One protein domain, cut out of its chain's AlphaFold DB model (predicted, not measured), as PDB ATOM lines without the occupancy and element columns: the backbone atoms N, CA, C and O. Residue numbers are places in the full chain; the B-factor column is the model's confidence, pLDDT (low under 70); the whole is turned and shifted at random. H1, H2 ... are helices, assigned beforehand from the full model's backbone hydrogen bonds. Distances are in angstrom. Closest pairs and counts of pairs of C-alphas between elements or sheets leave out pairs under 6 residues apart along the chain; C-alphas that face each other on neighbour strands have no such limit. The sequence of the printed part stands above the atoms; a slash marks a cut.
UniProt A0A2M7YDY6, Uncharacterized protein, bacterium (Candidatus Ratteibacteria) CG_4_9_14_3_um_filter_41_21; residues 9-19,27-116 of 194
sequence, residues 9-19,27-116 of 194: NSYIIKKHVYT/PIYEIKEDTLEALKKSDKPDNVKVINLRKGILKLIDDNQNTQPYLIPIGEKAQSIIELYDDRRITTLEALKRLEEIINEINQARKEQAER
ATOM      1  N   ASN A   9     134.094 104.889 133.587       49.31
ATOM      2  CA  ASN A   9     134.285 106.031 134.486       49.31
ATOM      3  C   ASN A   9     133.170 106.193 135.535       49.31
ATOM      4  O   ASN A   9     133.472 106.285 136.723       49.31
ATOM      5  N   SER A  10     131.888 106.122 135.140       47.72
ATOM      6  CA  SER A  10     130.772 106.097 136.109       47.72
ATOM      7  C   SER A  10     130.887 104.889 137.045       47.72
ATOM      8  O   SER A  10     130.556 104.979 138.224       47.72
ATOM      9  N   TYR A  11     131.412 103.761 136.553       48.28
ATOM     10  CA  TYR A  11     131.620 102.568 137.370       48.28
ATOM     11  C   TYR A  11     132.706 102.747 138.445       48.28
ATOM     12  O   TYR A  11     132.504 102.278 139.564       48.28
ATOM     13  N   ILE A  12     133.822 103.433 138.156       49.84
ATOM     14  CA  ILE A  12     134.888 103.691 139.146       49.84
ATOM     15  C   ILE A  12     134.404 104.648 140.241       49.84
ATOM     16  O   ILE A  12     134.602 104.357 141.424       49.84
ATOM     17  N   ILE A  13     133.724 105.736 139.856       48.66
ATOM     18  CA  ILE A  13     133.145 106.707 140.799       48.66
ATOM     19  C   ILE A  13     132.112 106.002 141.689       48.66
ATOM     20  O   ILE A  13     132.213 106.058 142.914       48.66
ATOM     21  N   LYS A  14     131.190 105.232 141.091       48.84
ATOM     22  CA  LYS A  14     130.200 104.445 141.841       48.84
ATOM     23  C   LYS A  14     130.853 103.456 142.794       48.84
ATOM     24  O   LYS A  14     130.469 103.414 143.955       48.84
ATOM     25  N   LYS A  15     131.857 102.690 142.350       46.94
ATOM     26  CA  LYS A  15     132.528 101.699 143.203       46.94
ATOM     27  C   LYS A  15     133.040 102.338 144.500       46.94
ATOM     28  O   LYS A  15     132.799 101.768 145.553       46.94
ATOM     29  N   HIS A  16     133.627 103.537 144.440       48.94
ATOM     30  CA  HIS A  16     134.175 104.233 145.612       48.94
ATOM     31  C   HIS A  16     133.132 104.879 146.526       48.94
ATOM     32  O   HIS A  16     133.370 104.964 147.735       48.94
ATOM     33  N   VAL A  17     131.986 105.304 145.982       50.97
ATOM     34  CA  VAL A  17     130.846 105.762 146.795       50.97
ATOM     35  C   VAL A  17     130.342 104.620 147.686       50.97
ATOM     36  O   VAL A  17     130.026 104.860 148.848       50.97
ATOM     37  N   TYR A  18     130.347 103.377 147.182       46.06
ATOM     38  CA  TYR A  18     129.837 102.206 147.905       46.06
ATOM     39  C   TYR A  18     130.890 101.416 148.702       46.06
ATOM     40  O   TYR A  18     130.524 100.777 149.677       46.06
ATOM     41  N   THR A  19     132.188 101.446 148.362       43.38
ATOM     42  CA  THR A  19     133.222 100.685 149.105       43.38
ATOM     43  C   THR A  19     133.725 101.361 150.381       43.38
ATOM     44  O   THR A  19     134.616 100.827 151.036       43.38
ATOM     45  N   PRO A  27     127.030 112.906 158.641       57.12
ATOM     46  CA  PRO A  27     126.244 113.567 157.610       57.12
ATOM     47  C   PRO A  27     127.108 113.867 156.381       57.12
ATOM     48  O   PRO A  27     128.247 114.325 156.500       57.12
ATOM     49  N   ILE A  28     126.554 113.609 155.194       63.16
ATOM     50  CA  ILE A  28     127.192 113.969 153.928       63.16
ATOM     51  C   ILE A  28     127.210 115.495 153.834       63.16
ATOM     52  O   ILE A  28     126.159 116.133 153.877       63.16
ATOM     53  N   TYR A  29     128.401 116.076 153.697       69.81
ATOM     54  CA  TYR A  29     128.542 117.503 153.430       69.81
ATOM     55  C   TYR A  29     128.194 117.789 151.971       69.81
ATOM     56  O   TYR A  29     128.798 117.234 151.055       69.81
ATOM     57  N   GLU A  30     127.221 118.667 151.761       81.31
ATOM     58  CA  GLU A  30     126.893 119.179 150.438       81.31
ATOM     59  C   GLU A  30     127.963 120.189 149.993       81.31
ATOM     60  O   GLU A  30     128.305 121.099 150.746       81.31
ATOM     61  N   ILE A  31     128.491 120.037 148.773       86.50
ATOM     62  CA  ILE A  31     129.510 120.946 148.226       86.50
ATOM     63  C   ILE A  31     128.844 122.193 147.626       86.50
ATOM     64  O   ILE A  31     128.313 122.179 146.507       86.50
ATOM     65  N   LYS A  32     128.929 123.282 148.386       86.31
ATOM     66  CA  LYS A  32     128.429 124.636 148.114       86.31
ATOM     67  C   LYS A  32     129.570 125.650 147.998       86.31
ATOM     68  O   LYS A  32     130.734 125.346 148.261       86.31
ATOM     69  N   GLU A  33     129.221 126.873 147.618       81.81
ATOM     70  CA  GLU A  33     130.175 127.979 147.492       81.81
ATOM     71  C   GLU A  33     130.894 128.287 148.819       81.81
ATOM     72  O   GLU A  33     132.112 128.454 148.842       81.81
ATOM     73  N   ASP A  34     130.171 128.229 149.937       85.81
ATOM     74  CA  ASP A  34     130.653 128.491 151.298       85.81
ATOM     75  C   ASP A  34     131.346 127.289 151.969       85.81
ATOM     76  O   ASP A  34     131.817 127.390 153.105       85.81
ATOM     77  N   THR A  35     131.459 126.142 151.284       86.25
ATOM     78  CA  THR A  35     131.991 124.901 151.879       86.25
ATOM     79  C   THR A  35     133.395 125.075 152.442       86.25
ATOM     80  O   THR A  35     133.694 124.546 153.510       86.25
ATOM     81  N   LEU A  36     134.252 125.847 151.772       86.94
ATOM     82  CA  LEU A  36     135.612 126.105 152.249       86.94
ATOM     83  C   LEU A  36     135.637 126.976 153.508       86.94
ATOM     84  O   LEU A  36     136.477 126.772 154.382       86.94
ATOM     85  N   GLU A  37     134.713 127.928 153.637       86.69
ATOM     86  CA  GLU A  37     134.601 128.734 154.853       86.69
ATOM     87  C   GLU A  37     134.073 127.905 156.024       86.69
ATOM     88  O   GLU A  37     134.625 127.967 157.127       86.69
ATOM     89  N   ALA A  38     133.046 127.090 155.778       86.69
ATOM     90  CA  ALA A  38     132.501 126.167 156.767       86.69
ATOM     91  C   ALA A  38     133.560 125.156 157.240       86.69
ATOM     92  O   ALA A  38     133.650 124.851 158.428       86.69
ATOM     93  N   LEU A  39     134.409 124.679 156.325       87.25
ATOM     94  CA  LEU A  39     135.508 123.766 156.629       87.25
ATOM     95  C   LEU A  39     136.568 124.404 157.536       87.25
ATOM     96  O   LEU A  39     137.011 123.766 158.492       87.25
ATOM     97  N   LYS A  40     136.940 125.665 157.272       85.19
ATOM     98  CA  LYS A  40     137.909 126.421 158.084       85.19
ATOM     99  C   LYS A  40     137.412 126.684 159.505       85.19
ATOM    100  O   LYS A  40     138.204 126.637 160.438       85.19
ATOM    101  N   LYS A  41     136.112 126.948 159.669       88.12
ATOM    102  CA  LYS A  41     135.474 127.195 160.977       88.12
ATOM    103  C   LYS A  41     135.188 125.910 161.767       88.12
ATOM    104  O   LYS A  41     134.830 125.985 162.936       88.12
ATOM    105  N   SER A  42     135.310 124.748 161.129       87.00
ATOM    106  CA  SER A  42     135.004 123.453 161.732       87.00
ATOM    107  C   SER A  42     136.099 123.008 162.704       87.00
ATOM    108  O   SER A  42     137.275 122.924 162.340       87.00
ATOM    109  N   ASP A  43     135.685 122.644 163.914       89.06
ATOM    110  CA  ASP A  43     136.498 122.041 164.977       89.06
ATOM    111  C   ASP A  43     136.771 120.543 164.755       89.06
ATOM    112  O   ASP A  43     137.497 119.907 165.521       89.06
ATOM    113  N   LYS A  44     136.211 119.962 163.686       89.00
ATOM    114  CA  LYS A  44     136.381 118.544 163.370       89.00
ATOM    115  C   LYS A  44     137.850 118.201 163.086       89.00
ATOM    116  O   LYS A  44     138.531 118.976 162.408       89.00
ATOM    117  N   PRO A  45     138.303 116.999 163.486       92.25
ATOM    118  CA  PRO A  45     139.620 116.487 163.120       92.25
ATOM    119  C   PRO A  45     139.853 116.463 161.601       92.25
ATOM    120  O   PRO A  45     138.931 116.192 160.826       92.25
ATOM    121  N   ASP A  46     141.093 116.685 161.162       92.50
ATOM    122  CA  ASP A  46     141.418 116.812 159.733       92.50
ATOM    123  C   ASP A  46     141.129 115.540 158.927       92.50
ATOM    124  O   ASP A  46     140.675 115.613 157.788       92.50
ATOM    125  N   ASN A  47     141.303 114.357 159.518       90.25
ATOM    126  CA  ASN A  47     140.929 113.096 158.873       90.25
ATOM    127  C   ASN A  47     139.410 113.012 158.633       90.25
ATOM    128  O   ASN A  47     138.970 112.576 157.570       90.25
ATOM    129  N   VAL A  48     138.600 113.489 159.583       90.06
ATOM    130  CA  VAL A  48     137.140 113.572 159.435       90.06
ATOM    131  C   VAL A  48     136.770 114.590 158.356       90.06
ATOM    132  O   VAL A  48     135.862 114.338 157.562       90.06
ATOM    133  N   LYS A  49     137.486 115.717 158.276       91.06
ATOM    134  CA  LYS A  49     137.327 116.705 157.199       91.06
ATOM    135  C   LYS A  49     137.605 116.088 155.825       91.06
ATOM    136  O   LYS A  49     136.747 116.190 154.953       91.06
ATOM    137  N   VAL A  50     138.718 115.372 155.652       92.25
ATOM    138  CA  VAL A  50     139.058 114.677 154.395       92.25
ATOM    139  C   VAL A  50     137.965 113.683 153.986       92.25
ATOM    140  O   VAL A  50     137.507 113.716 152.841       92.25
ATOM    141  N   ILE A  51     137.484 112.854 154.919       87.44
ATOM    142  CA  ILE A  51     136.397 111.892 154.659       87.44
ATOM    143  C   ILE A  51     135.125 112.613 154.193       87.44
ATOM    144  O   ILE A  51     134.484 112.186 153.230       87.44
ATOM    145  N   ASN A  52     134.764 113.721 154.843       88.12
ATOM    146  CA  ASN A  52     133.572 114.490 154.494       88.12
ATOM    147  C   ASN A  52     133.685 115.145 153.111       88.12
ATOM    148  O   ASN A  52     132.737 115.055 152.330       88.12
ATOM    149  N   LEU A  53     134.832 115.751 152.778       91.50
ATOM    150  CA  LEU A  53     135.045 116.354 151.458       91.50
ATOM    151  C   LEU A  53     135.026 115.304 150.352       91.50
ATOM    152  O   LEU A  53     134.354 115.508 149.345       91.50
ATOM    153  N   ARG A  54     135.692 114.158 150.556       90.62
ATOM    154  CA  ARG A  54     135.630 113.015 149.635       90.62
ATOM    155  C   ARG A  54     134.180 112.648 149.326       90.62
ATOM    156  O   ARG A  54     133.808 112.569 148.159       90.62
ATOM    157  N   LYS A  55     133.356 112.449 150.361       87.19
ATOM    158  CA  LYS A  55     131.943 112.071 150.195       87.19
ATOM    159  C   LYS A  55     131.152 113.135 149.445       87.19
ATOM    160  O   LYS A  55     130.428 112.797 148.513       87.19
ATOM    161  N   GLY A  56     131.307 114.401 149.827       90.31
ATOM    162  CA  GLY A  56     130.604 115.512 149.192       90.31
ATOM    163  C   GLY A  56     130.964 115.673 147.716       90.31
ATOM    164  O   GLY A  56     130.074 115.779 146.874       90.31
ATOM    165  N   ILE A  57     132.258 115.642 147.388       91.62
ATOM    166  CA  ILE A  57     132.755 115.784 146.014       91.62
ATOM    167  C   ILE A  57     132.259 114.623 145.147       91.62
ATOM    168  O   ILE A  57     131.645 114.863 144.108       91.62
ATOM    169  N   LEU A  58     132.461 113.373 145.584       88.62
ATOM    170  CA  LEU A  58     132.038 112.196 144.816       88.62
ATOM    171  C   LEU A  58     130.524 112.168 144.602       88.62
ATOM    172  O   LEU A  58     130.080 111.878 143.494       88.62
ATOM    173  N   LYS A  59     129.737 112.525 145.627       88.44
ATOM    174  CA  LYS A  59     128.283 112.642 145.496       88.44
ATOM    175  C   LYS A  59     127.899 113.713 144.481       88.44
ATOM    176  O   LYS A  59     127.090 113.443 143.600       88.44
ATOM    177  N   LEU A  60     128.492 114.906 144.575       91.00
ATOM    178  CA  LEU A  60     128.201 115.991 143.644       91.00
ATOM    179  C   LEU A  60     128.442 115.558 142.195       91.00
ATOM    180  O   LEU A  60     127.604 115.814 141.330       91.00
ATOM    181  N   ILE A  61     129.583 114.920 141.936       90.00
ATOM    182  CA  ILE A  61     129.942 114.450 140.600       90.00
ATOM    183  C   ILE A  61     128.989 113.346 140.154       90.00
ATOM    184  O   ILE A  61     128.489 113.430 139.040       90.00
ATOM    185  N   ASP A  62     128.691 112.343 140.984       86.88
ATOM    186  CA  ASP A  62     127.789 111.254 140.585       86.88
ATOM    187  C   ASP A  62     126.386 111.770 140.235       86.88
ATOM    188  O   ASP A  62     125.847 111.413 139.184       86.88
ATOM    189  N   ASP A  63     125.859 112.686 141.053       88.81
ATOM    190  CA  ASP A  63     124.536 113.285 140.873       88.81
ATOM    191  C   ASP A  63     124.460 114.167 139.607       88.81
ATOM    192  O   ASP A  63     123.409 114.244 138.973       88.81
ATOM    193  N   ASN A  64     125.558 114.830 139.212       90.06
ATOM    194  CA  ASN A  64     125.526 115.891 138.193       90.06
ATOM    195  C   ASN A  64     126.333 115.605 136.919       90.06
ATOM    196  O   ASN A  64     126.109 116.293 135.925       90.06
ATOM    197  N   GLN A  65     127.229 114.613 136.886       86.31
ATOM    198  CA  GLN A  65     128.108 114.325 135.732       86.31
ATOM    199  C   GLN A  65     127.337 114.117 134.426       86.31
ATOM    200  O   GLN A  65     127.844 114.399 133.341       86.31
ATOM    201  N   ASN A  66     126.086 113.656 134.522       86.31
ATOM    202  CA  ASN A  66     125.247 113.471 133.353       86.31
ATOM    203  C   ASN A  66     124.816 114.808 132.743       86.31
ATOM    204  O   ASN A  66     124.949 115.011 131.544       86.31
ATOM    205  N   THR A  67     124.348 115.746 133.554       89.69
ATOM    206  CA  THR A  67     123.898 117.067 133.088       89.69
ATOM    207  C   THR A  67     125.036 118.078 132.956       89.69
ATOM    208  O   THR A  67     124.891 119.088 132.277       89.69
ATOM    209  N   GLN A  68     126.168 117.821 133.611       90.94
ATOM    210  CA  GLN A  68     127.313 118.722 133.731       90.94
ATOM    211  C   GLN A  68     128.627 117.946 133.488       90.94
ATOM    212  O   GLN A  68     129.387 117.698 134.428       90.94
ATOM    213  N   PRO A  69     128.931 117.548 132.235       90.75
ATOM    214  CA  PRO A  69     130.075 116.691 131.909       90.75
ATOM    215  C   PRO A  69     131.445 117.307 132.232       90.75
ATOM    216  O   PRO A  69     132.419 116.577 132.396       90.75
ATOM    217  N   TYR A  70     131.536 118.631 132.396       91.81
ATOM    218  CA  TYR A  70     132.754 119.304 132.868       91.81
ATOM    219  C   TYR A  70     133.184 118.866 134.280       91.81
ATOM    220  O   TYR A  70     134.353 119.022 134.633       91.81
ATOM    221  N   LEU A  71     132.274 118.288 135.075       92.88
ATOM    222  CA  LEU A  71     132.581 117.729 136.393       92.88
ATOM    223  C   LEU A  71     133.367 116.414 136.312       92.88
ATOM    224  O   LEU A  71     134.055 116.074 137.268       92.88
ATOM    225  N   ILE A  72     133.308 115.690 135.188       89.19
ATOM    226  CA  ILE A  72     134.004 114.406 135.012       89.19
ATOM    227  C   ILE A  72     135.524 114.557 135.213       89.19
ATOM    228  O   ILE A  72     136.056 113.906 136.112       89.19
ATOM    229  N   PRO A  73     136.243 115.430 134.474       88.69
ATOM    230  CA  PRO A  73     137.686 115.590 134.673       88.69
ATOM    231  C   PRO A  73     138.052 116.157 136.054       88.69
ATOM    232  O   PRO A  73     139.144 115.894 136.554       88.69
ATOM    233  N   ILE A  74     137.162 116.922 136.694       92.81
ATOM    234  CA  ILE A  74     137.358 117.387 138.076       92.81
ATOM    235  C   ILE A  74     137.275 116.197 139.042       92.81
ATOM    236  O   ILE A  74     138.100 116.061 139.944       92.81
ATOM    237  N   GLY A  75     136.312 115.303 138.818       91.31
ATOM    238  CA  GLY A  75     136.147 114.081 139.588       91.31
ATOM    239  C   GLY A  75     137.293 113.100 139.454       91.31
ATOM    240  O   GLY A  75     137.719 112.541 140.457       91.31
ATOM    241  N   GLU A  76     137.850 112.948 138.254       89.12
ATOM    242  CA  GLU A  76     139.049 112.133 138.036       89.12
ATOM    243  C   GLU A  76     140.234 112.650 138.867       89.12
ATOM    244  O   GLU A  76     140.896 111.868 139.547       89.12
ATOM    245  N   LYS A  77     140.457 113.973 138.903       92.69
ATOM    246  CA  LYS A  77     141.491 114.576 139.763       92.69
ATOM    247  C   LYS A  77     141.221 114.323 141.247       92.69
ATOM    248  O   LYS A  77     142.140 113.959 141.979       92.69
ATOM    249  N   ALA A  78     139.976 114.512 141.690       93.69
ATOM    250  CA  ALA A  78     139.579 114.272 143.076       93.69
ATOM    251  C   ALA A  78     139.833 112.816 143.484       93.69
ATOM    252  O   ALA A  78     140.402 112.553 144.541       93.69
ATOM    253  N   GLN A  79     139.473 111.882 142.606       91.06
ATOM    254  CA  GLN A  79     139.683 110.456 142.795       91.06
ATOM    255  C   GLN A  79     141.175 110.115 142.909       91.06
ATOM    256  O   GLN A  79     141.559 109.420 143.842       91.06
ATOM    257  N   SER A  80     142.037 110.671 142.051       93.38
ATOM    258  CA  SER A  80     143.488 110.464 142.170       93.38
ATOM    259  C   SER A  80     144.063 110.989 143.493       93.38
ATOM    260  O   SER A  80     144.984 110.391 144.043       93.38
ATOM    261  N   ILE A  81     143.535 112.093 144.035       95.25
ATOM    262  CA  ILE A  81     143.940 112.605 145.358       95.25
ATOM    263  C   ILE A  81     143.508 111.638 146.466       95.25
ATOM    264  O   ILE A  81     144.292 111.359 147.372       95.25
ATOM    265  N   ILE A  82     142.279 111.121 146.384       91.06
ATOM    266  CA  ILE A  82     141.734 110.150 147.339       91.06
ATOM    267  C   ILE A  82     142.560 108.862 147.334       91.06
ATOM    268  O   ILE A  82     142.930 108.390 148.400       91.06
ATOM    269  N   GLU A  83     142.902 108.334 146.160       91.56
ATOM    270  CA  GLU A  83     143.727 107.127 146.022       91.56
ATOM    271  C   GLU A  83     145.116 107.323 146.638       91.56
ATOM    272  O   GLU A  83     145.568 106.495 147.422       91.56
ATOM    273  N   LEU A  84     145.769 108.463 146.378       94.62
ATOM    274  CA  LEU A  84     147.048 108.789 147.015       94.62
ATOM    275  C   LEU A  84     146.943 108.854 148.545       94.62
ATOM    276  O   LEU A  84     147.892 108.479 149.237       94.62
ATOM    277  N   TYR A  85     145.829 109.361 149.073       94.50
ATOM    278  CA  TYR A  85     145.600 109.437 150.512       94.50
ATOM    279  C   TYR A  85     145.331 108.057 151.124       94.50
ATOM    280  O   TYR A  85     145.959 107.705 152.123       94.50
ATOM    281  N   ASP A  86     144.455 107.262 150.502       89.88
ATOM    282  CA  ASP A  86     144.105 105.906 150.938       89.88
ATOM    283  C   ASP A  86     145.347 104.987 150.922       89.88
ATOM    284  O   ASP A  86     145.585 104.247 151.879       89.88
ATOM    285  N   ASP A  87     146.209 105.129 149.909       94.06
ATOM    286  CA  ASP A  87     147.500 104.432 149.790       94.06
ATOM    287  C   ASP A  87     148.590 104.988 150.731       94.06
ATOM    288  O   ASP A  87     149.745 104.561 150.680       94.06
ATOM    289  N   ARG A  88     148.254 105.963 151.590       95.06
ATOM    290  CA  ARG A  88     149.167 106.639 152.532       95.06
ATOM    291  C   ARG A  88     150.380 107.297 151.861       95.06
ATOM    292  O   ARG A  88     151.429 107.458 152.483       95.06
ATOM    293  N   ARG A  89     150.248 107.691 150.592       97.75
ATOM    294  CA  ARG A  89     151.303 108.358 149.810       97.75
ATOM    295  C   ARG A  89     151.350 109.869 150.027       97.75
ATOM    296  O   ARG A  89     152.353 110.485 149.681       97.75
ATOM    297  N   ILE A  90     150.284 110.452 150.573       98.06
ATOM    298  CA  ILE A  90     150.205 111.863 150.973       98.06
ATOM    299  C   ILE A  90     149.654 111.983 152.393       98.06
ATOM    300  O   ILE A  90     148.931 111.110 152.877       98.06
ATOM    301  N   THR A  91     149.996 113.076 153.072       97.88
ATOM    302  CA  THR A  91     149.528 113.330 154.445       97.88
ATOM    303  C   THR A  91     148.062 113.774 154.478       97.88
ATOM    304  O   THR A  91     147.526 114.246 153.477       97.88
ATOM    305  N   THR A  92     147.412 113.700 155.646       96.38
ATOM    306  CA  THR A  92     146.043 114.223 155.836       96.38
ATOM    307  C   THR A  92     145.940 115.711 155.496       96.38
ATOM    308  O   THR A  92     145.005 116.108 154.809       96.38
ATOM    309  N   LEU A  93     146.910 116.527 155.924       96.31
ATOM    310  CA  LEU A  93     146.933 117.967 155.629       96.31
ATOM    311  C   LEU A  93     147.104 118.238 154.130       96.31
ATOM    312  O   LEU A  93     146.467 119.132 153.575       96.31
ATOM    313  N   GLU A  94     147.939 117.449 153.457       98.12
ATOM    314  CA  GLU A  94     148.134 117.555 152.014       98.12
ATOM    315  C   GLU A  94     146.888 117.127 151.230       98.12
ATOM    316  O   GLU A  94     146.481 117.828 150.303       98.12
ATOM    317  N   ALA A  95     146.254 116.017 151.616       96.81
ATOM    318  CA  ALA A  95     144.994 115.575 151.028       96.81
ATOM    319  C   ALA A  95     143.900 116.634 151.212       96.81
ATOM    320  O   ALA A  95     143.212 116.971 150.250       96.81
ATOM    321  N   LEU A  96     143.790 117.208 152.415       95.56
ATOM    322  CA  LEU A  96     142.835 118.268 152.722       95.56
ATOM    323  C   LEU A  96     143.035 119.472 151.796       95.56
ATOM    324  O   LEU A  96     142.110 119.842 151.078       95.56
ATOM    325  N   LYS A  97     144.262 120.000 151.713       96.88
ATOM    326  CA  LYS A  97     144.598 121.125 150.830       96.88
ATOM    327  C   LYS A  97     144.253 120.842 149.363       96.88
ATOM    328  O   LYS A  97     143.643 121.674 148.698       96.88
ATOM    329  N   ARG A  98     144.616 119.664 148.848       98.19
ATOM    330  CA  ARG A  98     144.343 119.297 147.448       98.19
ATOM    331  C   ARG A  98     142.841 119.131 147.179       98.19
ATOM    332  O   ARG A  98     142.372 119.504 146.111       98.19
ATOM    333  N   LEU A  99     142.062 118.612 148.132       95.81
ATOM    334  CA  LEU A  99     140.599 118.536 148.006       95.81
ATOM    335  C   LEU A  99     139.929 119.916 148.099       95.81
ATOM    336  O   LEU A  99     138.933 120.156 147.418       95.81
ATOM    337  N   GLU A 100     140.481 120.849 148.876       94.94
ATOM    338  CA  GLU A 100     140.027 122.246 148.867       94.94
ATOM    339  C   GLU A 100     140.247 122.908 147.496       94.94
ATOM    340  O   GLU A 100     139.388 123.649 147.011       94.94
ATOM    341  N   GLU A 101     141.360 122.606 146.821       96.75
ATOM    342  CA  GLU A 101     141.622 123.054 145.446       96.75
ATOM    343  C   GLU A 101     140.594 122.494 144.449       96.75
ATOM    344  O   GLU A 101     140.150 123.221 143.558       96.75
ATOM    345  N   ILE A 102     140.138 121.249 144.634       96.25
ATOM    346  CA  ILE A 102     139.043 120.673 143.837       96.25
ATOM    347  C   ILE A 102     137.743 121.463 144.028       96.25
ATOM    348  O   ILE A 102     137.066 121.773 143.049       96.25
ATOM    349  N   ILE A 103     137.393 121.829 145.262       95.31
ATOM    350  CA  ILE A 103     136.175 122.610 145.541       95.31
ATOM    351  C   ILE A 103     136.268 124.007 144.926       95.31
ATOM    352  O   ILE A 103     135.306 124.477 144.318       95.31
ATOM    353  N   ASN A 104     137.437 124.645 145.007       95.25
ATOM    354  CA  ASN A 104     137.686 125.901 144.304       95.25
ATOM    355  C   ASN A 104     137.490 125.753 142.789       95.25
ATOM    356  O   ASN A 104     136.863 126.608 142.167       95.25
ATOM    357  N   GLU A 105     137.987 124.667 142.189       95.88
ATOM    358  CA  GLU A 105     137.793 124.395 140.762       95.88
ATOM    359  C   GLU A 105     136.305 124.231 140.411       95.88
ATOM    360  O   GLU A 105     135.854 124.820 139.428       95.88
ATOM    361  N   ILE A 106     135.533 123.507 141.229       95.06
ATOM    362  CA  ILE A 106     134.080 123.332 141.060       95.06
ATOM    363  C   ILE A 106     133.354 124.679 141.113       95.06
ATOM    364  O   ILE A 106     132.542 124.977 140.237       95.06
ATOM    365  N   ASN A 107     133.644 125.503 142.120       94.31
ATOM    366  CA  ASN A 107     132.974 126.791 142.302       94.31
ATOM    367  C   ASN A 107     133.302 127.764 141.160       94.31
ATOM    368  O   ASN A 107     132.402 128.416 140.632       94.31
ATOM    369  N   GLN A 108     134.560 127.801 140.708       95.19
ATOM    370  CA  GLN A 108     134.945 128.579 139.526       95.19
ATOM    371  C   GLN A 108     134.214 128.101 138.265       95.19
ATOM    372  O   GLN A 108     133.727 128.928 137.498       95.19
ATOM    373  N   ALA A 109     134.116 126.783 138.060       94.81
ATOM    374  CA  ALA A 109     133.431 126.216 136.904       94.81
ATOM    375  C   ALA A 109     131.950 126.599 136.888       94.81
ATOM    376  O   ALA A 109     131.456 127.076 135.874       94.81
ATOM    377  N   ARG A 110     131.260 126.459 138.027       93.50
ATOM    378  CA  ARG A 110     129.849 126.840 138.177       93.50
ATOM    379  C   ARG A 110     129.619 128.313 137.871       93.50
ATOM    380  O   ARG A 110     128.715 128.641 137.106       93.50
ATOM    381  N   LYS A 111     130.450 129.190 138.440       93.62
ATOM    382  CA  LYS A 111     130.363 130.632 138.207       93.62
ATOM    383  C   LYS A 111     130.539 130.962 136.726       93.62
ATOM    384  O   LYS A 111     129.698 131.638 136.147       93.62
ATOM    385  N   GLU A 112     131.576 130.425 136.089       94.94
ATOM    386  CA  GLU A 112     131.799 130.682 134.665       94.94
ATOM    387  C   GLU A 112     130.749 130.050 133.760       94.94
ATOM    388  O   GLU A 112     130.453 130.607 132.709       94.94
ATOM    389  N   GLN A 113     130.181 128.906 134.140       93.38
ATOM    390  CA  GLN A 113     129.072 128.313 133.402       93.38
ATOM    391  C   GLN A 113     127.840 129.216 133.454       93.38
ATOM    392  O   GLN A 113     127.182 129.388 132.438       93.38
ATOM    393  N   ALA A 114     127.544 129.806 134.615       91.56
ATOM    394  CA  ALA A 114     126.416 130.716 134.781       91.56
ATOM    395  C   ALA A 114     126.614 132.045 134.032       91.56
ATOM    396  O   ALA A 114     125.660 132.609 133.507       91.56
ATOM    397  N   GLU A 115     127.852 132.540 133.962       93.12
ATOM    398  CA  GLU A 115     128.193 133.783 133.257       93.12
ATOM    399  C   GLU A 115     128.258 133.611 131.730       93.12
ATOM    400  O   GLU A 115     128.162 134.590 130.987       93.12
ATOM    401  N   ARG A 116     128.439 132.379 131.237       89.38
ATOM    402  CA  ARG A 116     128.617 132.091 129.810       89.38
ATOM    403  C   ARG A 116     127.366 131.472 129.207       89.38
ATOM    404  O   ARG A 116     126.870 130.456 129.667       89.38
TER     405      ARG A 116
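Overview. This is residues 9 to 19 and 27 to 116 of the 194 residues of an uncharacterized protein of bacterium (Candidatus Ratteibacteria) CG_4_9_14_3_um_filter_41_21 (UniProt A0A2M7YDY6). Three helices, H3, H4 and H5, make an up-and-down bundle, each running against the one before, with short H1 and H2 at opposite sides of it. The printed part has 101 residues with five named helices, H1 to H5, and no named strand: all helix, compact, radius of gyration of the C-alphas 13.1 A, spans 37 by 32 by 23 A.

Along the chain. Find C-alpha 9 at (134.285, 106.031, 134.486), where H1, residues 9 to 18, begins. Next come H2, 35 to 41, H3, 46 to 64, 26.8 A long, and H4, 71 to 86, 22.0 A. H5, 92 to 115, runs 34.8 A to C-alpha 115 at (128.193, 133.783, 133.257).

Arrangement. Hairpin H3 and H4 touch, closest C-alphas Ile 61 and Leu 71, 6.0 A. Hairpin H4 and H5 touch at a shallow tilt of 5 degrees, closest C-alphas Tyr 85 and Ala 95, 6.2 A. H1 touches H3's residues 55 to 62 alone, closest C-alphas Val 17 and Leu 58, 6.8 A. H2 only just touches H5's residues 100 to 103 alone, with 3 pairs of C-alphas within 8 A, closest Leu 36 and Glu 100, 6.8 A. In each helix every O i to N i+4 pair is within hydrogen-bond range.

Size, cuts and confidence. Residues 20 to 26 are cut out, C-alphas 19 and 27 standing 16.9 A apart. Residues 9 to 19 and 27 to 29 have pLDDT under 70.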